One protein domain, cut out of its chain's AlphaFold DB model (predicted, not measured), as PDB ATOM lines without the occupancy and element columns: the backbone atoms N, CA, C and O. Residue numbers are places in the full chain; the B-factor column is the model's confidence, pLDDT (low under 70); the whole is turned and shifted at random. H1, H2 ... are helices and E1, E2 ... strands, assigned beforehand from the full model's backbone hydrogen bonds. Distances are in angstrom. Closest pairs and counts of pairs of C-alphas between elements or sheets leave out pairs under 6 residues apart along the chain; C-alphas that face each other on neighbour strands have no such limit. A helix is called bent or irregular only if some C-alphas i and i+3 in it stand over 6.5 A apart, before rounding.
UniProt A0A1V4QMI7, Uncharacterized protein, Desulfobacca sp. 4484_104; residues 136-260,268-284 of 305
ATOM      1  N   GLY A 136      62.358  43.295  70.347       93.69
ATOM      2  CA  GLY A 136      62.365  44.750  70.445       93.69
ATOM      3  C   GLY A 136      62.490  45.191  71.898       93.69
ATOM      4  O   GLY A 136      61.899  44.575  72.789       93.69
ATOM      5  N   TYR A 137      63.230  46.270  72.129       93.12
ATOM      6  CA  TYR A 137      63.335  46.916  73.432       93.12
ATOM      7  C   TYR A 137      63.306  48.430  73.289       93.12
ATOM      8  O   TYR A 137      63.851  48.980  72.331       93.12
ATOM      9  N   LEU A 138      62.691  49.096  74.258       91.56
ATOM     10  CA  LEU A 138      62.576  50.548  74.315       91.56
ATOM     11  C   LEU A 138      63.124  51.042  75.646       91.56
ATOM     12  O   LEU A 138      62.839  50.431  76.675       91.56
ATOM     13  N   SER A 139      63.863  52.147  75.637       87.75
ATOM     14  CA  SER A 139      64.076  52.907  76.867       87.75
ATOM     15  C   SER A 139      62.809  53.664  77.254       87.75
ATOM     16  O   SER A 139      61.873  53.806  76.457       87.75
ATOM     17  N   ILE A 140      62.821  54.211  78.466       83.06
ATOM     18  CA  ILE A 140      61.927  55.314  78.809       83.06
ATOM     19  C   ILE A 140      62.186  56.505  77.873       83.06
ATOM     20  O   ILE A 140      63.277  56.643  77.310       83.06
ATOM     21  N   ILE A 141      61.167  57.339  77.696       84.06
ATOM     22  CA  ILE A 141      61.313  58.641  77.043       84.06
ATOM     23  C   ILE A 141      61.996  59.575  78.047       84.06
ATOM     24  O   ILE A 141      61.665  59.527  79.231       84.06
ATOM     25  N   ASP A 142      62.965  60.367  77.603       79.94
ATOM     26  CA  ASP A 142      63.596  61.402  78.424       79.94
ATOM     27  C   ASP A 142      62.790  62.716  78.406       79.94
ATOM     28  O   ASP A 142      61.869  62.897  77.607       79.94
ATOM     29  N   GLY A 143      63.135  63.668  79.279       76.00
ATOM     30  CA  GLY A 143      62.463  64.975  79.328       76.00
ATOM     31  C   GLY A 143      62.604  65.827  78.058       76.00
ATOM     32  O   GLY A 143      61.867  66.796  77.888       76.00
ATOM     33  N   ALA A 144      63.510  65.467  77.144       82.62
ATOM     34  CA  ALA A 144      63.663  66.103  75.837       82.62
ATOM     35  C   ALA A 144      62.852  65.396  74.730       82.62
ATOM     36  O   ALA A 144      62.920  65.800  73.565       82.62
ATOM     37  N   GLY A 145      62.090  64.349  75.068       85.81
ATOM     38  CA  GLY A 145      61.309  63.554  74.123       85.81
ATOM     39  C   GLY A 145      62.146  62.570  73.307       85.81
ATOM     40  O   GLY A 145      61.706  62.128  72.247       85.81
ATOM     41  N   SER A 146      63.371  62.256  73.738       88.38
ATOM     42  CA  SER A 146      64.223  61.255  73.093       88.38
ATOM     43  C   SER A 146      64.079  59.893  73.755       88.38
ATOM     44  O   SER A 146      63.784  59.764  74.941       88.38
ATOM     45  N   ARG A 147      64.299  58.844  72.969       89.25
ATOM     46  CA  ARG A 147      64.233  57.456  73.429       89.25
ATOM     47  C   ARG A 147      65.109  56.563  72.568       89.25
ATOM     48  O   ARG A 147      65.224  56.739  71.352       89.25
ATOM     49  N   MET A 148      65.688  55.557  73.203       91.56
ATOM     50  CA  MET A 148      66.426  54.502  72.536       91.56
ATOM     51  C   MET A 148      65.478  53.383  72.102       91.56
ATOM     52  O   MET A 148      64.603  52.942  72.853       91.56
ATOM     53  N   VAL A 149      65.686  52.891  70.885       94.38
ATOM     54  CA  VAL A 149      65.030  51.706  70.334       94.38
ATOM     55  C   VAL A 149      66.104  50.684  69.988       94.38
ATOM     56  O   VAL A 149      67.013  50.965  69.210       94.38
ATOM     57  N   VAL A 150      65.997  49.484  70.550       93.44
ATOM     58  CA  VAL A 150      66.909  48.368  70.286       93.44
ATOM     59  C   VAL A 150      66.141  47.249  69.598       93.44
ATOM     60  O   VAL A 150      65.140  46.754  70.110       93.44
ATOM     61  N   LEU A 151      66.635  46.819  68.442       93.31
ATOM     62  CA  LEU A 151      66.136  45.675  67.690       93.31
ATOM     63  C   LEU A 151      67.210  44.596  67.633       93.31
ATOM     64  O   LEU A 151      68.246  44.758  66.989       93.31
ATOM     65  N   HIS A 152      66.942  43.454  68.250       91.69
ATOM     66  CA  HIS A 152      67.690  42.230  68.006       91.69
ATOM     67  C   HIS A 152      67.017  41.460  66.882       91.69
ATOM     68  O   HIS A 152      65.844  41.126  66.970       91.69
ATOM     69  N   LEU A 153      67.759  41.142  65.828       87.81
ATOM     70  CA  LEU A 153      67.203  40.436  64.679       87.81
ATOM     71  C   LEU A 153      67.491  38.941  64.763       87.81
ATOM     72  O   LEU A 153      68.583  38.516  65.170       87.81
ATOM     73  N   ALA A 154      66.530  38.150  64.289       80.44
ATOM     74  CA  ALA A 154      66.772  36.771  63.900       80.44
ATOM     75  C   ALA A 154      67.965  36.717  62.929       80.44
ATOM     76  O   ALA A 154      68.052  37.476  61.961       80.44
ATOM     77  N   LYS A 155      68.933  35.834  63.199       66.94
ATOM     78  CA  LYS A 155      70.175  35.789  62.421       66.94
ATOM     79  C   LYS A 155      69.937  35.147  61.050       66.94
ATOM     80  O   LYS A 155      69.952  33.925  60.926       66.94
ATOM     81  N   THR A 156      69.782  35.975  60.022       59.84
ATOM     82  CA  THR A 156      69.646  35.579  58.612       59.84
ATOM     83  C   THR A 156      70.851  36.098  57.810       59.84
ATOM     84  O   THR A 156      70.798  37.183  57.243       59.84
ATOM     85  N   GLY A 157      71.974  35.368  57.784       54.59
ATOM     86  CA  GLY A 157      73.180  35.793  57.039       54.59
ATOM     87  C   GLY A 157      74.171  36.677  57.821       54.59
ATOM     88  O   GLY A 157      74.201  36.619  59.053       54.59
ATOM     89  N   ILE A 158      75.053  37.398  57.104       51.03
ATOM     90  CA  ILE A 158      76.316  37.979  57.628       51.03
ATOM     91  C   ILE A 158      76.256  39.490  57.963       51.03
ATOM     92  O   ILE A 158      77.133  39.957  58.680       51.03
ATOM     93  N   ASP A 159      75.237  40.252  57.561       66.81
ATOM     94  CA  ASP A 159      75.372  41.723  57.538       66.81
ATOM     95  C   ASP A 159      75.291  42.401  58.928       66.81
ATOM     96  O   ASP A 159      76.246  43.036  59.378       66.81
ATOM     97  N   PHE A 160      74.179  42.243  59.649       81.25
ATOM     98  CA  PHE A 160      73.972  42.771  61.007       81.25
ATOM     99  C   PHE A 160      72.837  42.022  61.707       81.25
ATOM    100  O   PHE A 160      71.969  41.421  61.060       81.25
ATOM    101  N   ASN A 161      72.838  42.046  63.037       85.19
ATOM    102  CA  ASN A 161      71.819  41.388  63.858       85.19
ATOM    103  C   ASN A 161      71.370  42.199  65.079       85.19
ATOM    104  O   ASN A 161      70.623  41.675  65.910       85.19
ATOM    105  N   VAL A 162      71.825  43.445  65.183       88.69
ATOM    106  CA  VAL A 162      71.398  44.421  66.178       88.69
ATOM    107  C   VAL A 162      71.254  45.777  65.494       88.69
ATOM    108  O   VAL A 162      72.135  46.166  64.727       88.69
ATOM    109  N   VAL A 163      70.157  46.480  65.762       92.12
ATOM    110  CA  VAL A 163      69.969  47.888  65.400       92.12
ATOM    111  C   VAL A 163      69.676  48.679  66.656       92.12
ATOM    112  O   VAL A 163      68.762  48.322  67.394       92.12
ATOM    113  N   HIS A 164      70.450  49.730  66.894       91.94
ATOM    114  CA  HIS A 164      70.198  50.707  67.947       91.94
ATOM    115  C   HIS A 164      69.841  52.023  67.291       91.94
ATOM    116  O   HIS A 164      70.619  52.508  66.481       91.94
ATOM    117  N   ALA A 165      68.696  52.588  67.633       93.69
ATOM    118  CA  ALA A 165      68.263  53.877  67.132       93.69
ATOM    119  C   ALA A 165      68.021  54.826  68.301       93.69
ATOM    120  O   ALA A 165      67.455  54.423  69.319       93.69
ATOM    121  N   LEU A 166      68.418  56.080  68.131       91.88
ATOM    122  CA  LEU A 166      67.997  57.184  68.980       91.88
ATOM    123  C   LEU A 166      66.959  57.984  68.199       91.88
ATOM    124  O   LEU A 166      67.277  58.578  67.166       91.88
ATOM    125  N   ILE A 167      65.721  57.979  68.680       94.50
ATOM    126  CA  ILE A 167      64.617  58.726  68.074       94.50
ATOM    127  C   ILE A 167      64.157  59.824  69.026       94.50
ATOM    128  O   ILE A 167      64.342  59.714  70.237       94.50
ATOM    129  N   ASN A 168      63.573  60.875  68.468       92.50
ATOM    130  CA  ASN A 168      63.007  61.988  69.211       92.50
ATOM    131  C   ASN A 168      61.674  62.410  68.592       92.50
ATOM    132  O   ASN A 168      61.556  62.481  67.368       92.50
ATOM    133  N   ASP A 169      60.701  62.731  69.438       89.12
ATOM    134  CA  ASP A 169      59.329  63.025  69.008       89.12
ATOM    135  C   ASP A 169      59.225  64.276  68.114       89.12
ATOM    136  O   ASP A 169      58.328  64.372  67.280       89.12
ATOM    137  N   GLN A 170      60.147  65.234  68.257       88.88
ATOM    138  CA  GLN A 170      60.171  66.465  67.459       88.88
ATOM    139  C   GLN A 170      61.178  66.405  66.307       88.88
ATOM    140  O   GLN A 170      60.919  66.922  65.223       88.88
ATOM    141  N   GLN A 171      62.351  65.813  66.548       90.12
ATOM    142  CA  GLN A 171      63.476  65.820  65.605       90.12
ATOM    143  C   GLN A 171      63.493  64.592  64.675       90.12
ATOM    144  O   GLN A 171      64.234  64.579  63.690       90.12
ATOM    145  N   GLY A 172      62.688  63.568  64.966       94.50
ATOM    146  CA  GLY A 172      62.673  62.303  64.239       94.50
ATOM    147  C   GLY A 172      63.852  61.399  64.609       94.50
ATOM    148  O   GLY A 172      64.312  61.366  65.752       94.50
ATOM    149  N   LEU A 173      64.348  60.625  63.643       94.94
ATOM    150  CA  LEU A 173      65.513  59.754  63.820       94.94
ATOM    151  C   LEU A 173      66.799  60.587  63.941       94.94
ATOM    152  O   LEU A 173      67.236  61.188  62.958       94.94
ATOM    153  N   LYS A 174      67.411  60.590  65.133       88.69
ATOM    154  CA  LYS A 174      68.654  61.319  65.426       88.69
ATOM    155  C   LYS A 174      69.886  60.505  65.061       88.69
ATOM    156  O   LYS A 174      70.774  61.013  64.384       88.69
ATOM    157  N   ASP A 175      69.920  59.246  65.490       88.81
ATOM    158  CA  ASP A 175      71.077  58.377  65.288       88.81
ATOM    159  C   ASP A 175      70.675  56.910  65.092       88.81
ATOM    160  O   ASP A 175      69.602  56.490  65.537       88.81
ATOM    161  N   LEU A 176      71.520  56.127  64.415       91.81
ATOM    162  CA  LEU A 176      71.290  54.704  64.196       91.81
ATOM    163  C   LEU A 176      72.579  53.907  63.979       91.81
ATOM    164  O   LEU A 176      73.329  54.159  63.047       91.81
ATOM    165  N   PHE A 177      72.739  52.819  64.727       86.25
ATOM    166  CA  PHE A 177      73.848  51.874  64.605       86.25
ATOM    167  C   PHE A 177      73.348  50.511  64.159       86.25
ATOM    168  O   PHE A 177      72.494  49.909  64.809       86.25
ATOM    169  N   SER A 178      73.932  49.979  63.085       86.62
ATOM    170  CA  SER A 178      73.756  48.585  62.675       86.62
ATOM    171  C   SER A 178      74.978  47.767  63.090       86.62
ATOM    172  O   SER A 178      76.073  47.967  62.562       86.62
ATOM    173  N   LEU A 179      74.799  46.837  64.026       84.81
ATOM    174  CA  LEU A 179      75.886  46.073  64.633       84.81
ATOM    175  C   LEU A 179      75.751  44.571  64.351       84.81
ATOM    176  O   LEU A 179      74.660  43.997  64.302       84.81
ATOM    177  N   SER A 180      76.904  43.916  64.231       83.56
ATOM    178  CA  SER A 180      77.036  42.460  64.144       83.56
ATOM    179  C   SER A 180      77.621  41.919  65.450       83.56
ATOM    180  O   SER A 180      78.839  41.891  65.653       83.56
ATOM    181  N   LEU A 181      76.750  41.497  66.369       82.12
ATOM    182  CA  LEU A 181      77.107  41.057  67.719       82.12
ATOM    183  C   LEU A 181      76.867  39.557  67.934       82.12
ATOM    184  O   LEU A 181      75.961  38.940  67.376       82.12
ATOM    185  N   SER A 182      77.677  38.931  68.788       80.38
ATOM    186  CA  SER A 182      77.417  37.554  69.224       80.38
ATOM    187  C   SER A 182      76.221  37.511  70.184       80.38
ATOM    188  O   SER A 182      75.919  38.496  70.854       80.38
ATOM    189  N   LYS A 183      75.572  36.346  70.332       80.75
ATOM    190  CA  LYS A 183      74.482  36.160  71.312       80.75
ATOM    191  C   LYS A 183      74.902  36.540  72.737       80.75
ATOM    192  O   LYS A 183      74.113  37.098  73.490       80.75
ATOM    193  N   ARG A 184      76.151  36.238  73.108       81.06
ATOM    194  CA  ARG A 184      76.716  36.639  74.400       81.06
ATOM    195  C   ARG A 184      76.769  38.164  74.519       81.06
ATOM    196  O   ARG A 184      76.225  38.685  75.482       81.06
ATOM    197  N   ARG A 185      77.322  38.849  73.511       82.81
ATOM    198  CA  ARG A 185      77.465  40.308  73.535       82.81
ATOM    199  C   ARG A 185      76.119  41.037  73.527       82.81
ATOM    200  O   ARG A 185      76.002  42.035  74.213       82.81
ATOM    201  N   ARG A 186      75.092  40.514  72.841       85.31
ATOM    202  CA  ARG A 186      73.716  41.059  72.903       85.31
ATOM    203  C   ARG A 186      73.159  41.093  74.328       85.31
ATOM    204  O   ARG A 186      72.592  42.090  74.750       85.31
ATOM    205  N   ARG A 187      73.334  39.999  75.076       83.31
ATOM    206  CA  ARG A 187      72.865  39.912  76.468       83.31
ATOM    207  C   ARG A 187      73.652  40.825  77.400       83.31
ATOM    208  O   ARG A 187      73.059  41.431  78.278       83.31
ATOM    209  N   GLU A 188      74.967  40.906  77.205       84.44
ATOM    210  CA  GLU A 188      75.822  41.838  77.951       84.44
ATOM    211  C   GLU A 188      75.392  43.287  77.698       84.44
ATOM    212  O   GLU A 188      75.212  44.032  78.647       84.44
ATOM    213  N   LEU A 189      75.115  43.647  76.446       81.94
ATOM    214  CA  LEU A 189      74.695  44.990  76.054       81.94
ATOM    215  C   LEU A 189      73.352  45.407  76.674       81.94
ATOM    216  O   LEU A 189      73.238  46.504  77.206       81.94
ATOM    217  N   LEU A 190      72.351  44.519  76.686       82.06
ATOM    218  CA  LEU A 190      71.087  44.783  77.390       82.06
ATOM    219  C   LEU A 190      71.287  44.966  78.904       82.06
ATOM    220  O   LEU A 190      70.617  45.793  79.525       82.06
ATOM    221  N   ALA A 191      72.195  44.189  79.502       81.94
ATOM    222  CA  ALA A 191      72.517  44.307  80.920       81.94
ATOM    223  C   ALA A 191      73.264  45.614  81.227       81.94
ATOM    224  O   ALA A 191      72.961  46.244  82.235       81.94
ATOM    225  N   GLU A 192      74.180  46.035  80.350       81.69
ATOM    226  CA  GLU A 192      74.880  47.325  80.423       81.69
ATOM    227  C   GLU A 192      73.870  48.483  80.392       81.69
ATOM    228  O   GLU A 192      73.900  49.331  81.279       81.69
ATOM    229  N   TYR A 193      72.898  48.464  79.473       78.00
ATOM    230  CA  TYR A 193      71.850  49.492  79.417       78.00
ATOM    231  C   TYR A 193      70.977  49.548  80.662       78.00
ATOM    232  O   TYR A 193      70.676  50.629  81.151       78.00
ATOM    233  N   SER A 194      70.631  48.389  81.218       68.88
ATOM    234  CA  SER A 194      69.821  48.319  82.438       68.88
ATOM    235  C   SER A 194      70.552  48.850  83.680       68.88
ATOM    236  O   SER A 194      69.909  49.110  84.694       68.88
ATOM    237  N   GLN A 195      71.884  48.961  83.635       68.88
ATOM    238  CA  GLN A 195      72.719  49.491  84.719       68.88
ATOM    239  C   GLN A 195      73.047  50.984  84.555       68.88
ATOM    240  O   GLN A 195      73.628  51.568  85.465       68.88
ATOM    241  N   GLN A 196      72.707  51.587  83.413       65.38
ATOM    242  CA  GLN A 196      73.020  52.977  83.073       65.38
ATOM    243  C   GLN A 196      71.788  53.890  83.173       65.38
ATOM    244  O   GLN A 196      70.652  53.427  83.274       65.38
ATOM    245  N   GLU A 197      72.014  55.206  83.104       57.19
ATOM    246  CA  GLU A 197      70.971  56.244  83.193       57.19
ATOM    247  C   GLU A 197      69.929  56.205  82.064       57.19
ATOM    248  O   GLU A 197      68.853  56.781  82.198       57.19
ATOM    249  N   VAL A 198      70.191  55.439  80.998       55.69
ATOM    250  CA  VAL A 198      69.240  55.152  79.906       55.69
ATOM    251  C   VAL A 198      67.964  54.450  80.420       55.69
ATOM    252  O   VAL A 198      66.940  54.415  79.735       55.69
ATOM    253  N   GLY A 199      67.993  53.936  81.653       62.03
ATOM    254  CA  GLY A 199      66.829  53.422  82.362       62.03
ATOM    255  C   GLY A 199      66.480  51.981  81.997       62.03
ATOM    256  O   GLY A 199      67.158  51.302  81.225       62.03
ATOM    257  N   GLN A 200      65.399  51.478  82.597       70.56
ATOM    258  CA  GLN A 200      64.936  50.114  82.362       70.56
ATOM    259  C   GLN A 200      64.460  49.952  80.914       70.56
ATOM    260  O   GLN A 200      63.541  50.639  80.470       70.56
ATOM    261  N   LEU A 201      65.048  48.996  80.194       84.62
ATOM    262  CA  LEU A 201      64.567  48.614  78.874       84.62
ATOM    263  C   LEU A 201      63.298  47.767  78.986       84.62
ATOM    264  O   LEU A 201      63.280  46.722  79.643       84.62
ATOM    265  N   VAL A 202      62.246  48.193  78.296       87.06
ATOM    266  CA  VAL A 202      60.968  47.485  78.213       87.06
ATOM    267  C   VAL A 202      60.941  46.656  76.940       87.06
ATOM    268  O   VAL A 202      61.174  47.172  75.848       87.06
ATOM    269  N   SER A 203      60.655  45.360  77.070       91.00
ATOM    270  CA  SER A 203      60.494  44.476  75.915       91.00
ATOM    271  C   SER A 203      59.179  44.763  75.193       91.00
ATOM    272  O   SER A 203      58.132  44.884  75.826       91.00
ATOM    273  N   VAL A 204      59.237  44.845  73.865       91.94
ATOM    274  CA  VAL A 204      58.090  45.101  72.987       91.94
ATOM    275  C   VAL A 204      58.131  44.218  71.738       91.94
ATOM    276  O   VAL A 204      59.193  43.683  71.393       91.94
ATOM    277  N   PRO A 205      57.008  44.081  71.007       93.69
ATOM    278  CA  PRO A 205      57.017  43.429  69.706       93.69
ATOM    279  C   PRO A 205      58.049  44.071  68.755       93.69
ATOM    280  O   PRO A 205      58.106  45.298  68.651       93.69
ATOM    281  N   PRO A 206      58.841  43.287  68.002       94.06
ATOM    282  CA  PRO A 206      59.841  43.829  67.073       94.06
ATOM    283  C   PRO A 206      59.234  44.705  65.977       94.06
ATOM    284  O   PRO A 206      59.835  45.695  65.574       94.06
ATOM    285  N   ALA A 207      58.031  44.354  65.513       94.50
ATOM    286  CA  ALA A 207      57.291  45.152  64.544       94.50
ATOM    287  C   ALA A 207      56.931  46.533  65.099       94.50
ATOM    288  O   ALA A 207      57.057  47.517  64.382       94.50
ATOM    289  N   TYR A 208      56.586  46.622  66.388       94.94
ATOM    290  CA  TYR A 208      56.346  47.900  67.054       94.94
ATOM    291  C   TYR A 208      57.621  48.747  67.130       94.94
ATOM    292  O   TYR A 208      57.621  49.917  66.764       94.94
ATOM    293  N   ALA A 209      58.737  48.145  67.544       96.19
ATOM    294  CA  ALA A 209      60.020  48.839  67.588       96.19
ATOM    295  C   ALA A 209      60.459  49.344  66.197       96.19
ATOM    296  O   ALA A 209      60.921  50.476  66.084       96.19
ATOM    297  N   LEU A 210      60.273  48.553  65.132       96.88
ATOM    298  CA  LEU A 210      60.575  48.998  63.768       96.88
ATOM    299  C   LEU A 210      59.603  50.079  63.268       96.88
ATOM    300  O   LEU A 210      60.059  51.019  62.623       96.88
ATOM    301  N   LYS A 211      58.304  49.981  63.591       96.19
ATOM    302  CA  LYS A 211      57.291  50.998  63.250       96.19
ATOM    303  C   LYS A 211      57.715  52.376  63.757       96.19
ATOM    304  O   LYS A 211      57.710  53.333  62.999       96.19
ATOM    305  N   LEU A 212      58.210  52.447  64.988       95.56
ATOM    306  CA  LEU A 212      58.670  53.700  65.584       95.56
ATOM    307  C   LEU A 212      59.937  54.269  64.931       95.56
ATOM    308  O   LEU A 212      60.087  55.483  64.837       95.56
ATOM    309  N   ILE A 213      60.849  53.410  64.464       97.00
ATOM    310  CA  ILE A 213      62.016  53.861  63.693       97.00
ATOM    311  C   ILE A 213      61.571  54.398  62.325       97.00
ATOM    312  O   ILE A 213      62.068  55.439  61.901       97.00
ATOM    313  N   GLU A 214      60.628  53.729  61.650       96.62
ATOM    314  CA  GLU A 214      60.041  54.199  60.386       96.62
ATOM    315  C   GLU A 214      59.323  55.546  60.549       96.62
ATOM    316  O   GLU A 214      59.551  56.457  59.753       96.62
ATOM    317  N   GLU A 215      58.500  55.689  61.587       94.81
ATOM    318  CA  GLU A 215      57.806  56.937  61.916       94.81
ATOM    319  C   GLU A 215      58.816  58.057  62.164       94.81
ATOM    320  O   GLU A 215      58.789  59.077  61.471       94.81
ATOM    321  N   ALA A 216      59.779  57.837  63.062       96.06
ATOM    322  CA  ALA A 216      60.821  58.812  63.361       96.06
ATOM    323  C   ALA A 216      61.621  59.203  62.110       96.06
ATOM    324  O   ALA A 216      61.887  60.383  61.895       96.06
ATOM    325  N   TYR A 217      61.969  58.237  61.256       96.12
ATOM    326  CA  TYR A 217      62.668  58.490  59.997       96.12
ATOM    327  C   TYR A 217      61.834  59.315  59.007       96.12
ATOM    328  O   TYR A 217      62.382  60.167  58.303       96.12
ATOM    329  N   SER A 218      60.516  59.094  58.958       94.12
ATOM    330  CA  SER A 218      59.601  59.865  58.105       94.12
ATOM    331  C   SER A 218      59.463  61.326  58.548       94.12
ATOM    332  O   SER A 218      59.248  62.204  57.711       94.12
ATOM    333  N   HIS A 219      59.650  61.591  59.844       90.94
ATOM    334  CA  HIS A 219      59.631  62.928  60.436       90.94
ATOM    335  C   HIS A 219      61.001  63.625  60.432       90.94
ATOM    336  O   HIS A 219      61.081  64.830  60.683       90.94
ATOM    337  N   THR A 220      62.087  62.913  60.109       92.19
ATOM    338  CA  THR A 220      63.422  63.511  60.061       92.19
ATOM    339  C   THR A 220      63.543  64.521  58.922       92.19
ATOM    340  O   THR A 220      63.465  64.174  57.742       92.19
ATOM    341  N   THR A 221      63.826  65.777  59.281       86.44
ATOM    342  CA  THR A 221      63.982  66.874  58.312       86.44
ATOM    343  C   THR A 221      65.321  66.812  57.568       86.44
ATOM    344  O   THR A 221      65.357  67.028  56.357       86.44
ATOM    345  N   ASP A 222      66.421  66.481  58.258       86.06
ATOM    346  CA  ASP A 222      67.745  66.339  57.639       86.06
ATOM    347  C   ASP A 222      68.126  64.867  57.426       86.06
ATOM    348  O   ASP A 222      68.611  64.159  58.308       86.06
ATOM    349  N   GLN A 223      67.922  64.415  56.195       78.94
ATOM    350  CA  GLN A 223      68.205  63.056  55.734       78.94
ATOM    351  C   GLN A 223      69.705  62.763  55.516       78.94
ATOM    352  O   GLN A 223      70.052  61.636  55.127       78.94
ATOM    353  N   ASN A 224      70.580  63.758  55.709       78.75
ATOM    354  CA  ASN A 224      72.032  63.624  55.579       78.75
ATOM    355  C   ASN A 224      72.741  63.387  56.914       78.75
ATOM    356  O   ASN A 224      73.927  63.058  56.900       78.75
ATOM    357  N   LEU A 225      72.031  63.511  58.041       81.00
ATOM    358  CA  LEU A 225      72.546  63.079  59.335       81.00
ATOM    359  C   LEU A 225      72.928  61.593  59.285       81.00
ATOM    360  O   LEU A 225      72.343  60.796  58.540       81.00
ATOM    361  N   GLU A 226      73.926  61.223  60.083       80.94
ATOM    362  CA  GLU A 226      74.539  59.895  60.038       80.94
ATOM    363  C   GLU A 226      73.519  58.775  60.299       80.94
ATOM    364  O   GLU A 226      73.426  57.841  59.498       80.94
ATOM    365  N   GLY A 227      72.675  58.917  61.326       85.19
ATOM    366  CA  GLY A 227      71.614  57.959  61.648       85.19
ATOM    367  C   GLY A 227      70.639  57.696  60.496       85.19
ATOM    368  O   GLY A 227      70.549  56.557  60.026       85.19
ATOM    369  N   PRO A 228      69.936  58.719  59.975       89.69
ATOM    370  CA  PRO A 228      69.087  58.604  58.785       89.69
ATOM    371  C   PRO A 228      69.796  57.998  57.569       89.69
ATOM    372  O   PRO A 228      69.215  57.183  56.843       89.69
ATOM    373  N   ALA A 229      71.069  58.339  57.347       84.94
ATOM    374  CA  ALA A 229      71.855  57.783  56.251       84.94
ATOM    375  C   ALA A 229      72.200  56.296  56.452       84.94
ATOM    376  O   ALA A 229      72.194  55.527  55.483       84.94
ATOM    377  N   ILE A 230      72.496  55.859  57.681       86.50
ATOM    378  CA  ILE A 230      72.663  54.439  58.020       86.50
ATOM    379  C   ILE A 230      71.329  53.716  57.849       86.50
ATOM    380  O   ILE A 230      71.291  52.690  57.167       86.50
ATOM    381  N   TYR A 231      70.239  54.277  58.373       92.44
ATOM    382  CA  TYR A 231      68.914  53.681  58.274       92.44
ATOM    383  C   TYR A 231      68.513  53.405  56.830       92.44
ATOM    384  O   TYR A 231      68.190  52.271  56.486       92.44
ATOM    385  N   ARG A 232      68.652  54.398  55.948       91.31
ATOM    386  CA  ARG A 232      68.367  54.266  54.514       91.31
ATOM    387  C   ARG A 232      69.111  53.100  53.851       91.31
ATOM    388  O   ARG A 232      68.568  52.475  52.946       91.31
ATOM    389  N   ARG A 233      70.333  52.776  54.298       88.00
ATOM    390  CA  ARG A 233      71.117  51.638  53.772       88.00
ATOM    391  C   ARG A 233      70.600  50.281  54.245       88.00
ATOM    392  O   ARG A 233      70.725  49.304  53.510       88.00
ATOM    393  N   VAL A 234      70.051  50.206  55.457       88.38
ATOM    394  CA  VAL A 234      69.605  48.946  56.079       88.38
ATOM    395  C   VAL A 234      68.086  48.744  56.050       88.38
ATOM    396  O   VAL A 234      67.624  47.639  56.325       88.38
ATOM    397  N   ARG A 235      67.313  49.773  55.680       92.31
ATOM    398  CA  ARG A 235      65.842  49.811  55.717       92.31
ATOM    399  C   ARG A 235      65.191  48.631  55.001       92.31
ATOM    400  O   ARG A 235      64.432  47.894  55.619       92.31
ATOM    401  N   GLU A 236      65.535  48.392  53.737       89.62
ATOM    402  CA  GLU A 236      64.958  47.277  52.968       89.62
ATOM    403  C   GLU A 236      65.274  45.915  53.600       89.62
ATOM    404  O   GLU A 236      64.441  45.010  53.606       89.62
ATOM    405  N   GLN A 237      66.456  45.766  54.211       88.12
ATOM    406  CA  GLN A 237      66.805  44.536  54.921       88.12
ATOM    407  C   GLN A 237      65.999  44.357  56.212       88.12
ATOM    408  O   GLN A 237      65.717  43.221  56.591       88.12
ATOM    409  N   LEU A 238      65.653  45.447  56.901       89.94
ATOM    410  CA  LEU A 238      64.813  45.421  58.100       89.94
ATOM    411  C   LEU A 238      63.367  45.067  57.754       89.94
ATOM    412  O   LEU A 238      62.816  44.142  58.351       89.94
ATOM    413  N   LEU A 239      62.801  45.729  56.744       90.44
ATOM    414  CA  LEU A 239      61.437  45.482  56.265       90.44
ATOM    415  C   LEU A 239      61.264  44.065  55.698       90.44
ATOM    416  O   LEU A 239      60.201  43.470  55.829       90.44
ATOM    417  N   ALA A 240      62.321  43.475  55.133       87.19
ATOM    418  CA  ALA A 240      62.299  42.079  54.698       87.19
ATOM    419  C   ALA A 240      62.309  41.064  55.861       87.19
ATOM    420  O   ALA A 240      61.960  39.899  55.660       87.19
ATOM    421  N   ARG A 241      62.753  41.463  57.061       85.88
ATOM    422  CA  ARG A 241      62.894  40.576  58.234       85.88
ATOM    423  C   ARG A 241      61.764  40.728  59.248       85.88
ATOM    424  O   ARG A 241      61.554  39.813  60.042       85.88
ATOM    425  N   ILE A 242      61.097  41.876  59.268       90.19
ATOM    426  CA  ILE A 242      60.054  42.215  60.235       90.19
ATOM    427  C   ILE A 242      58.832  42.711  59.467       90.19
ATOM    428  O   ILE A 242      58.892  43.721  58.772       90.19
ATOM    429  N   ASP A 243      57.717  42.010  59.640       90.38
ATOM    430  CA  ASP A 243      56.432  42.399  59.073       90.38
ATOM    431  C   ASP A 243      55.780  43.495  59.930       90.38
ATOM    432  O   ASP A 243      55.260  43.227  61.017       90.38
ATOM    433  N   LEU A 244      55.806  44.735  59.437       91.31
ATOM    434  CA  LEU A 244      55.209  45.891  60.112       91.31
ATOM    435  C   LEU A 244      53.698  45.770  60.313       91.31
ATOM    436  O   LEU A 244      53.180  46.375  61.246       91.31
ATOM    437  N   SER A 245      52.990  44.971  59.506       89.12
ATOM    438  CA  SER A 245      51.546  44.771  59.690       89.12
ATOM    439  C   SER A 245      51.200  44.042  60.993       89.12
ATOM    440  O   SER A 245      50.052  44.052  61.424       89.12
ATOM    441  N   THR A 246      52.198  43.435  61.643       89.50
ATOM    442  CA  THR A 246      52.059  42.793  62.957       89.50
ATOM    443  C   THR A 246      52.324  43.742  64.129       89.50
ATOM    444  O   THR A 246      52.261  43.318  65.286       89.50
ATOM    445  N   ALA A 247      52.645  45.013  63.864       90.69
ATOM    446  CA  ALA A 247      52.774  46.014  64.912       90.69
ATOM    447  C   ALA A 247      51.392  46.288  65.538       90.69
ATOM    448  O   ALA A 247      50.434  46.513  64.802       90.69
ATOM    449  N   PRO A 248      51.265  46.271  66.876       87.69
ATOM    450  CA  PRO A 248      50.035  46.674  67.534       87.69
ATOM    451  C   PRO A 248      49.784  48.174  67.338       87.69
ATOM    452  O   PRO A 248      50.725  48.974  67.345       87.69
ATOM    453  N   GLU A 249      48.512  48.546  67.228       83.31
ATOM    454  CA  GLU A 249      48.072  49.926  67.421       83.31
ATOM    455  C   GLU A 249      47.922  50.183  68.925       83.31
ATOM    456  O   GLU A 249      47.333  49.381  69.654       83.31
ATOM    457  N   LEU A 250      48.518  51.270  69.416       79.06
ATOM    458  CA  LEU A 250      48.532  51.592  70.846       79.06
ATOM    459  C   LEU A 250      47.118  51.853  71.370       79.06
ATOM    460  O   LEU A 250      46.794  51.444  72.484       79.06
ATOM    461  N   GLU A 251      46.279  52.497  70.562       76.56
ATOM    462  CA  GLU A 251      44.892  52.816  70.896       76.56
ATOM    463  C   GLU A 251      44.066  51.559  71.181       76.56
ATOM    464  O   GLU A 251      43.186  51.586  72.039       76.56
ATOM    465  N   ASP A 252      44.383  50.446  70.515       80.38
ATOM    466  CA  ASP A 252      43.705  49.162  70.714       80.38
ATOM    467  C   ASP A 252      44.148  48.456  72.008       80.38
ATOM    468  O   ASP A 252      43.449  47.569  72.507       80.38
ATOM    469  N   LEU A 253      45.309  48.829  72.557       78.25
ATOM    470  CA  LEU A 253      45.860  48.267  73.793       78.25
ATOM    471  C   LEU A 253      45.451  49.050  75.044       78.25
ATOM    472  O   LEU A 253      45.516  48.507  76.151       78.25
ATOM    473  N   LEU A 254      45.057  50.315  74.891       78.81
ATOM    474  CA  LEU A 254      44.617  51.144  76.006       78.81
ATOM    475  C   LEU A 254      43.169  50.801  76.388       78.81
ATOM    476  O   LEU A 254      42.309  50.650  75.516       78.81
ATOM    477  N   PRO A 255      42.856  50.680  77.692       80.06
ATOM    478  CA  PRO A 255      41.478  50.498  78.118       80.06
ATOM    479  C   PRO A 255      40.654  51.724  77.712       80.06
ATOM    480  O   PRO A 255      41.083  52.864  77.896       80.06
ATOM    481  N   LYS A 256      39.449  51.490  77.183       81.31
ATOM    482  CA  LYS A 256      38.474  52.568  77.015       81.31
ATOM    483  C   LYS A 256      38.071  53.052  78.399       81.31
ATOM    484  O   LYS A 256      37.620  52.249  79.208       81.31
ATOM    485  N   LEU A 257      38.276  54.338  78.647       81.44
ATOM    486  CA  LEU A 257      37.858  54.986  79.879       81.44
ATOM    487  C   LEU A 257      36.409  55.438  79.733       81.44
ATOM    488  O   LEU A 257      36.057  56.063  78.731       81.44
ATOM    489  N   GLU A 258      35.590  55.141  80.732       86.75
ATOM    490  CA  GLU A 258      34.259  55.735  80.851       86.75
ATOM    491  C   GLU A 258      34.376  57.186  81.346       86.75
ATOM    492  O   GLU A 258      35.287  57.517  82.109       86.75
ATOM    493  N   ASP A 259      33.428  58.055  80.984       80.00
ATOM    494  CA  ASP A 259      33.471  59.487  81.341       80.00
ATOM    495  C   ASP A 259      33.628  59.723  82.858       80.00
ATOM    496  O   ASP A 259      34.332  60.635  83.291       80.00
ATOM    497  N   SER A 260      33.033  58.857  83.685       79.88
ATOM    498  CA  SER A 260      33.149  58.913  85.149       79.88
ATOM    499  C   SER A 260      34.529  58.523  85.689       79.88
ATOM    500  O   SER A 260      34.880  58.889  86.810       79.88
ATOM    501  N   LYS A 268      44.078  61.555  90.218       81.81
ATOM    502  CA  LYS A 268      45.232  60.685  90.494       81.81
ATOM    503  C   LYS A 268      46.471  61.029  89.676       81.81
ATOM    504  O   LYS A 268      47.574  60.729  90.113       81.81
ATOM    505  N   SER A 269      46.336  61.681  88.522       82.69
ATOM    506  CA  SER A 269      47.492  62.048  87.700       82.69
ATOM    507  C   SER A 269      48.418  63.037  88.409       82.69
ATOM    508  O   SER A 269      49.586  63.129  88.054       82.69
ATOM    509  N   GLN A 270      47.941  63.742  89.440       80.75
ATOM    510  CA  GLN A 270      48.788  64.575  90.300       80.75
ATOM    511  C   GLN A 270      49.812  63.745  91.087       80.75
ATOM    512  O   GLN A 270      50.901  64.231  91.380       80.75
ATOM    513  N   GLU A 271      49.498  62.483  91.394       83.62
ATOM    514  CA  GLU A 271      50.413  61.559  92.068       83.62
ATOM    515  C   GLU A 271      51.531  61.083  91.132       83.62
ATOM    516  O   GLU A 271      52.596  60.715  91.620       83.62
ATOM    517  N   LEU A 272      51.345  61.161  89.804       77.94
ATOM    518  CA  LEU A 272      52.401  60.843  88.832       77.94
ATOM    519  C   LEU A 272      53.600  61.769  88.986       77.94
ATOM    520  O   LEU A 272      54.712  61.341  88.723       77.94
ATOM    521  N   ILE A 273      53.407  63.000  89.477       75.88
ATOM    522  CA  ILE A 273      54.528  63.887  89.798       75.88
ATOM    523  C   ILE A 273      55.477  63.243  90.809       75.88
ATOM    524  O   ILE A 273      56.650  63.568  90.808       75.88
ATOM    525  N   LEU A 274      55.009  62.342  91.670       80.00
ATOM    526  CA  LEU A 274      55.849  61.671  92.661       80.00
ATOM    527  C   LEU A 274      56.558  60.431  92.099       80.00
ATOM    528  O   LEU A 274      57.381  59.849  92.799       80.00
ATOM    529  N   ASP A 275      56.233  60.013  90.875       77.75
ATOM    530  CA  ASP A 275      56.831  58.848  90.234       77.75
ATOM    531  C   ASP A 275      58.237  59.170  89.708       77.75
ATOM    532  O   ASP A 275      58.453  60.169  89.016       77.75
ATOM    533  N   ASP A 276      59.201  58.293  90.000       72.19
ATOM    534  CA  ASP A 276      60.601  58.461  89.597       72.19
ATOM    535  C   ASP A 276      60.781  58.547  88.070       72.19
ATOM    536  O   ASP A 276      61.741  59.150  87.592       72.19
ATOM    537  N   ALA A 277      59.916  57.917  87.269       69.31
ATOM    538  CA  ALA A 277      59.971  58.024  85.813       69.31
ATOM    539  C   ALA A 277      59.474  59.395  85.339       69.31
ATOM    540  O   ALA A 277      60.078  59.982  84.443       69.31
ATOM    541  N   PHE A 278      58.431  59.936  85.971       73.94
ATOM    542  CA  PHE A 278      57.895  61.258  85.641       73.94
ATOM    543  C   PHE A 278      58.806  62.392  86.127       73.94
ATOM    544  O   PHE A 278      58.973  63.398  85.443       73.94
ATOM    545  N   GLN A 279      59.472  62.219  87.270       72.19
ATOM    546  CA  GLN A 279      60.487  63.160  87.755       72.19
ATOM    547  C   GLN A 279      61.668  63.299  86.785       72.19
ATOM    548  O   GLN A 279      62.221  64.383  86.660       72.19
ATOM    549  N   ARG A 280      62.009  62.250  86.023       66.19
ATOM    550  CA  ARG A 280      63.029  62.327  84.958       66.19
ATOM    551  C   ARG A 280      62.575  63.120  83.728       66.19
ATOM    552  O   ARG A 280      63.413  63.517  82.924       66.19
ATOM    553  N   TRP A 281      61.269  63.336  83.555       66.38
ATOM    554  CA  TRP A 281      60.733  64.202  82.497       66.38
ATOM    555  C   TRP A 281      60.768  65.676  82.893       66.38
ATOM    556  O   TRP A 281      60.837  66.554  82.034       66.38
ATOM    557  N   MET A 282      60.731  65.950  84.195       60.62
ATOM    558  CA  MET A 282      60.885  67.287  84.742       60.62
ATOM    559  C   MET A 282      62.369  67.647  84.650       60.62
ATOM    560  O   MET A 282      63.176  67.170  85.440       60.62
ATOM    561  N   ALA A 283      62.735  68.432  83.632       51.84
ATOM    562  CA  ALA A 283      64.115  68.831  83.362       51.84
ATOM    563  C   ALA A 283      64.871  69.221  84.648       51.84
ATOM    564  O   ALA A 283      64.377  70.030  85.441       51.84
ATOM    565  N   ALA A 284      66.080  68.680  84.833       48.19
ATOM    566  CA  ALA A 284      66.997  69.208  85.829       48.19
ATOM    567  C   ALA A 284      67.306  70.676  85.471       48.19
ATOM    568  O   ALA A 284      67.536  70.987  84.297       48.19
TER     569      ALA A 284
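What this domain is: This is residues 136 to 260 and 268 to 284 of the 305 residues of an uncharacterized protein of Desulfobacca sp. 4484_104 (UniProt A0A1V4QMI7). A twisted antiparallel sheet of five strands has two helices, H2 and H3, packed over one face, while a third, H1, only grazes it. Residues 251 to 260 stick out as an arm, and after a cut the small helices H5 and H6 lie off the sheet. The printed part has 142 residues, with six named helices and five named strands in the order E1 E2 E3 E4 H1 E5 H2 H3 H4 H5 H6. The sheet's order is E4 E3 E2 E1 E5, and the class is mixed, helices and strands. The whole is compact, with a radius of gyration of the C-alphas of 16.4 A, yet elongated in outline, spanning 53 by 32 by 30 A.

Where its parts are: The sheet holds E4, residues 172 to 179, 20.9 A long; E3, residues 162 to 168, 19.7 A; E2, residues 146 to 152, 20.0 A; E1, residues 136 to 138; and E5, residues 202 to 204. E1 begins at C-alpha 136 (62.365, 44.750, 70.445). H2 is residues 206 to 219, 20.2 A; H3, residues 226 to 239, 19.8 A; H1, residues 183 to 195, 19.0 A. H4 is residues 250 to 253, H5 residues 268 to 274, and H6 residues 276 to 279, ending at C-alpha 279 (60.487, 63.160, 87.755). H3 is irregular: C-alphas 233 and 236 are 7.6 A apart.

How they stand to each other: E1 E2 E3 E4 form a meander, each strand the antiparallel neighbour of the one before. Within hydrogen-bond range are N 177 and O 164 of E4 and E3, 2.8 A; N 149 and O 165 of E2 and E3, 2.8 A; N 137 and O 150 of E1 and E2, 2.8 A; and N 202 and O 138 of E5 and E1, 2.8 A. H2 and H3 lie on the same face of the sheet, making two layers, helices on one face of a sheet. H2 has a height over the sheet of 8.3 A; its closest C-alphas to E4 are those of Ala 216 and Gly 172, 4.0 A. H3 has a height of 8.6 A; its closest C-alphas to E4 are those of Gly 227 and Asp 175, 3.7 A. H2 and H3 are close but not clearly touching, with C-alphas 217 and 228 closest at 6.5 A. H4, H5 and H6 are not on the sheet. Every O i to N i+4 pair is within hydrogen-bond range in H1 and H2, 7 of 10 in H3 and 0 of 3 in H5, where 4 of 4 O i to N i+3 pairs are; H4 and H6 are too short for an i+4 pair.

The domain as a whole: The C-alphas of Ile 158 and Ser 260, the two farthest apart, are 55.3 A apart. Residues 261 to 267 are not printed, and C-alphas 260 and 268 across the cut are 13.3 A apart. Of the links printed whole, no link is long. The mean pLDDT of the printed part is 83.6; residues 155 to 159, 194 to 199, 277 and 280 to 284 are under 70.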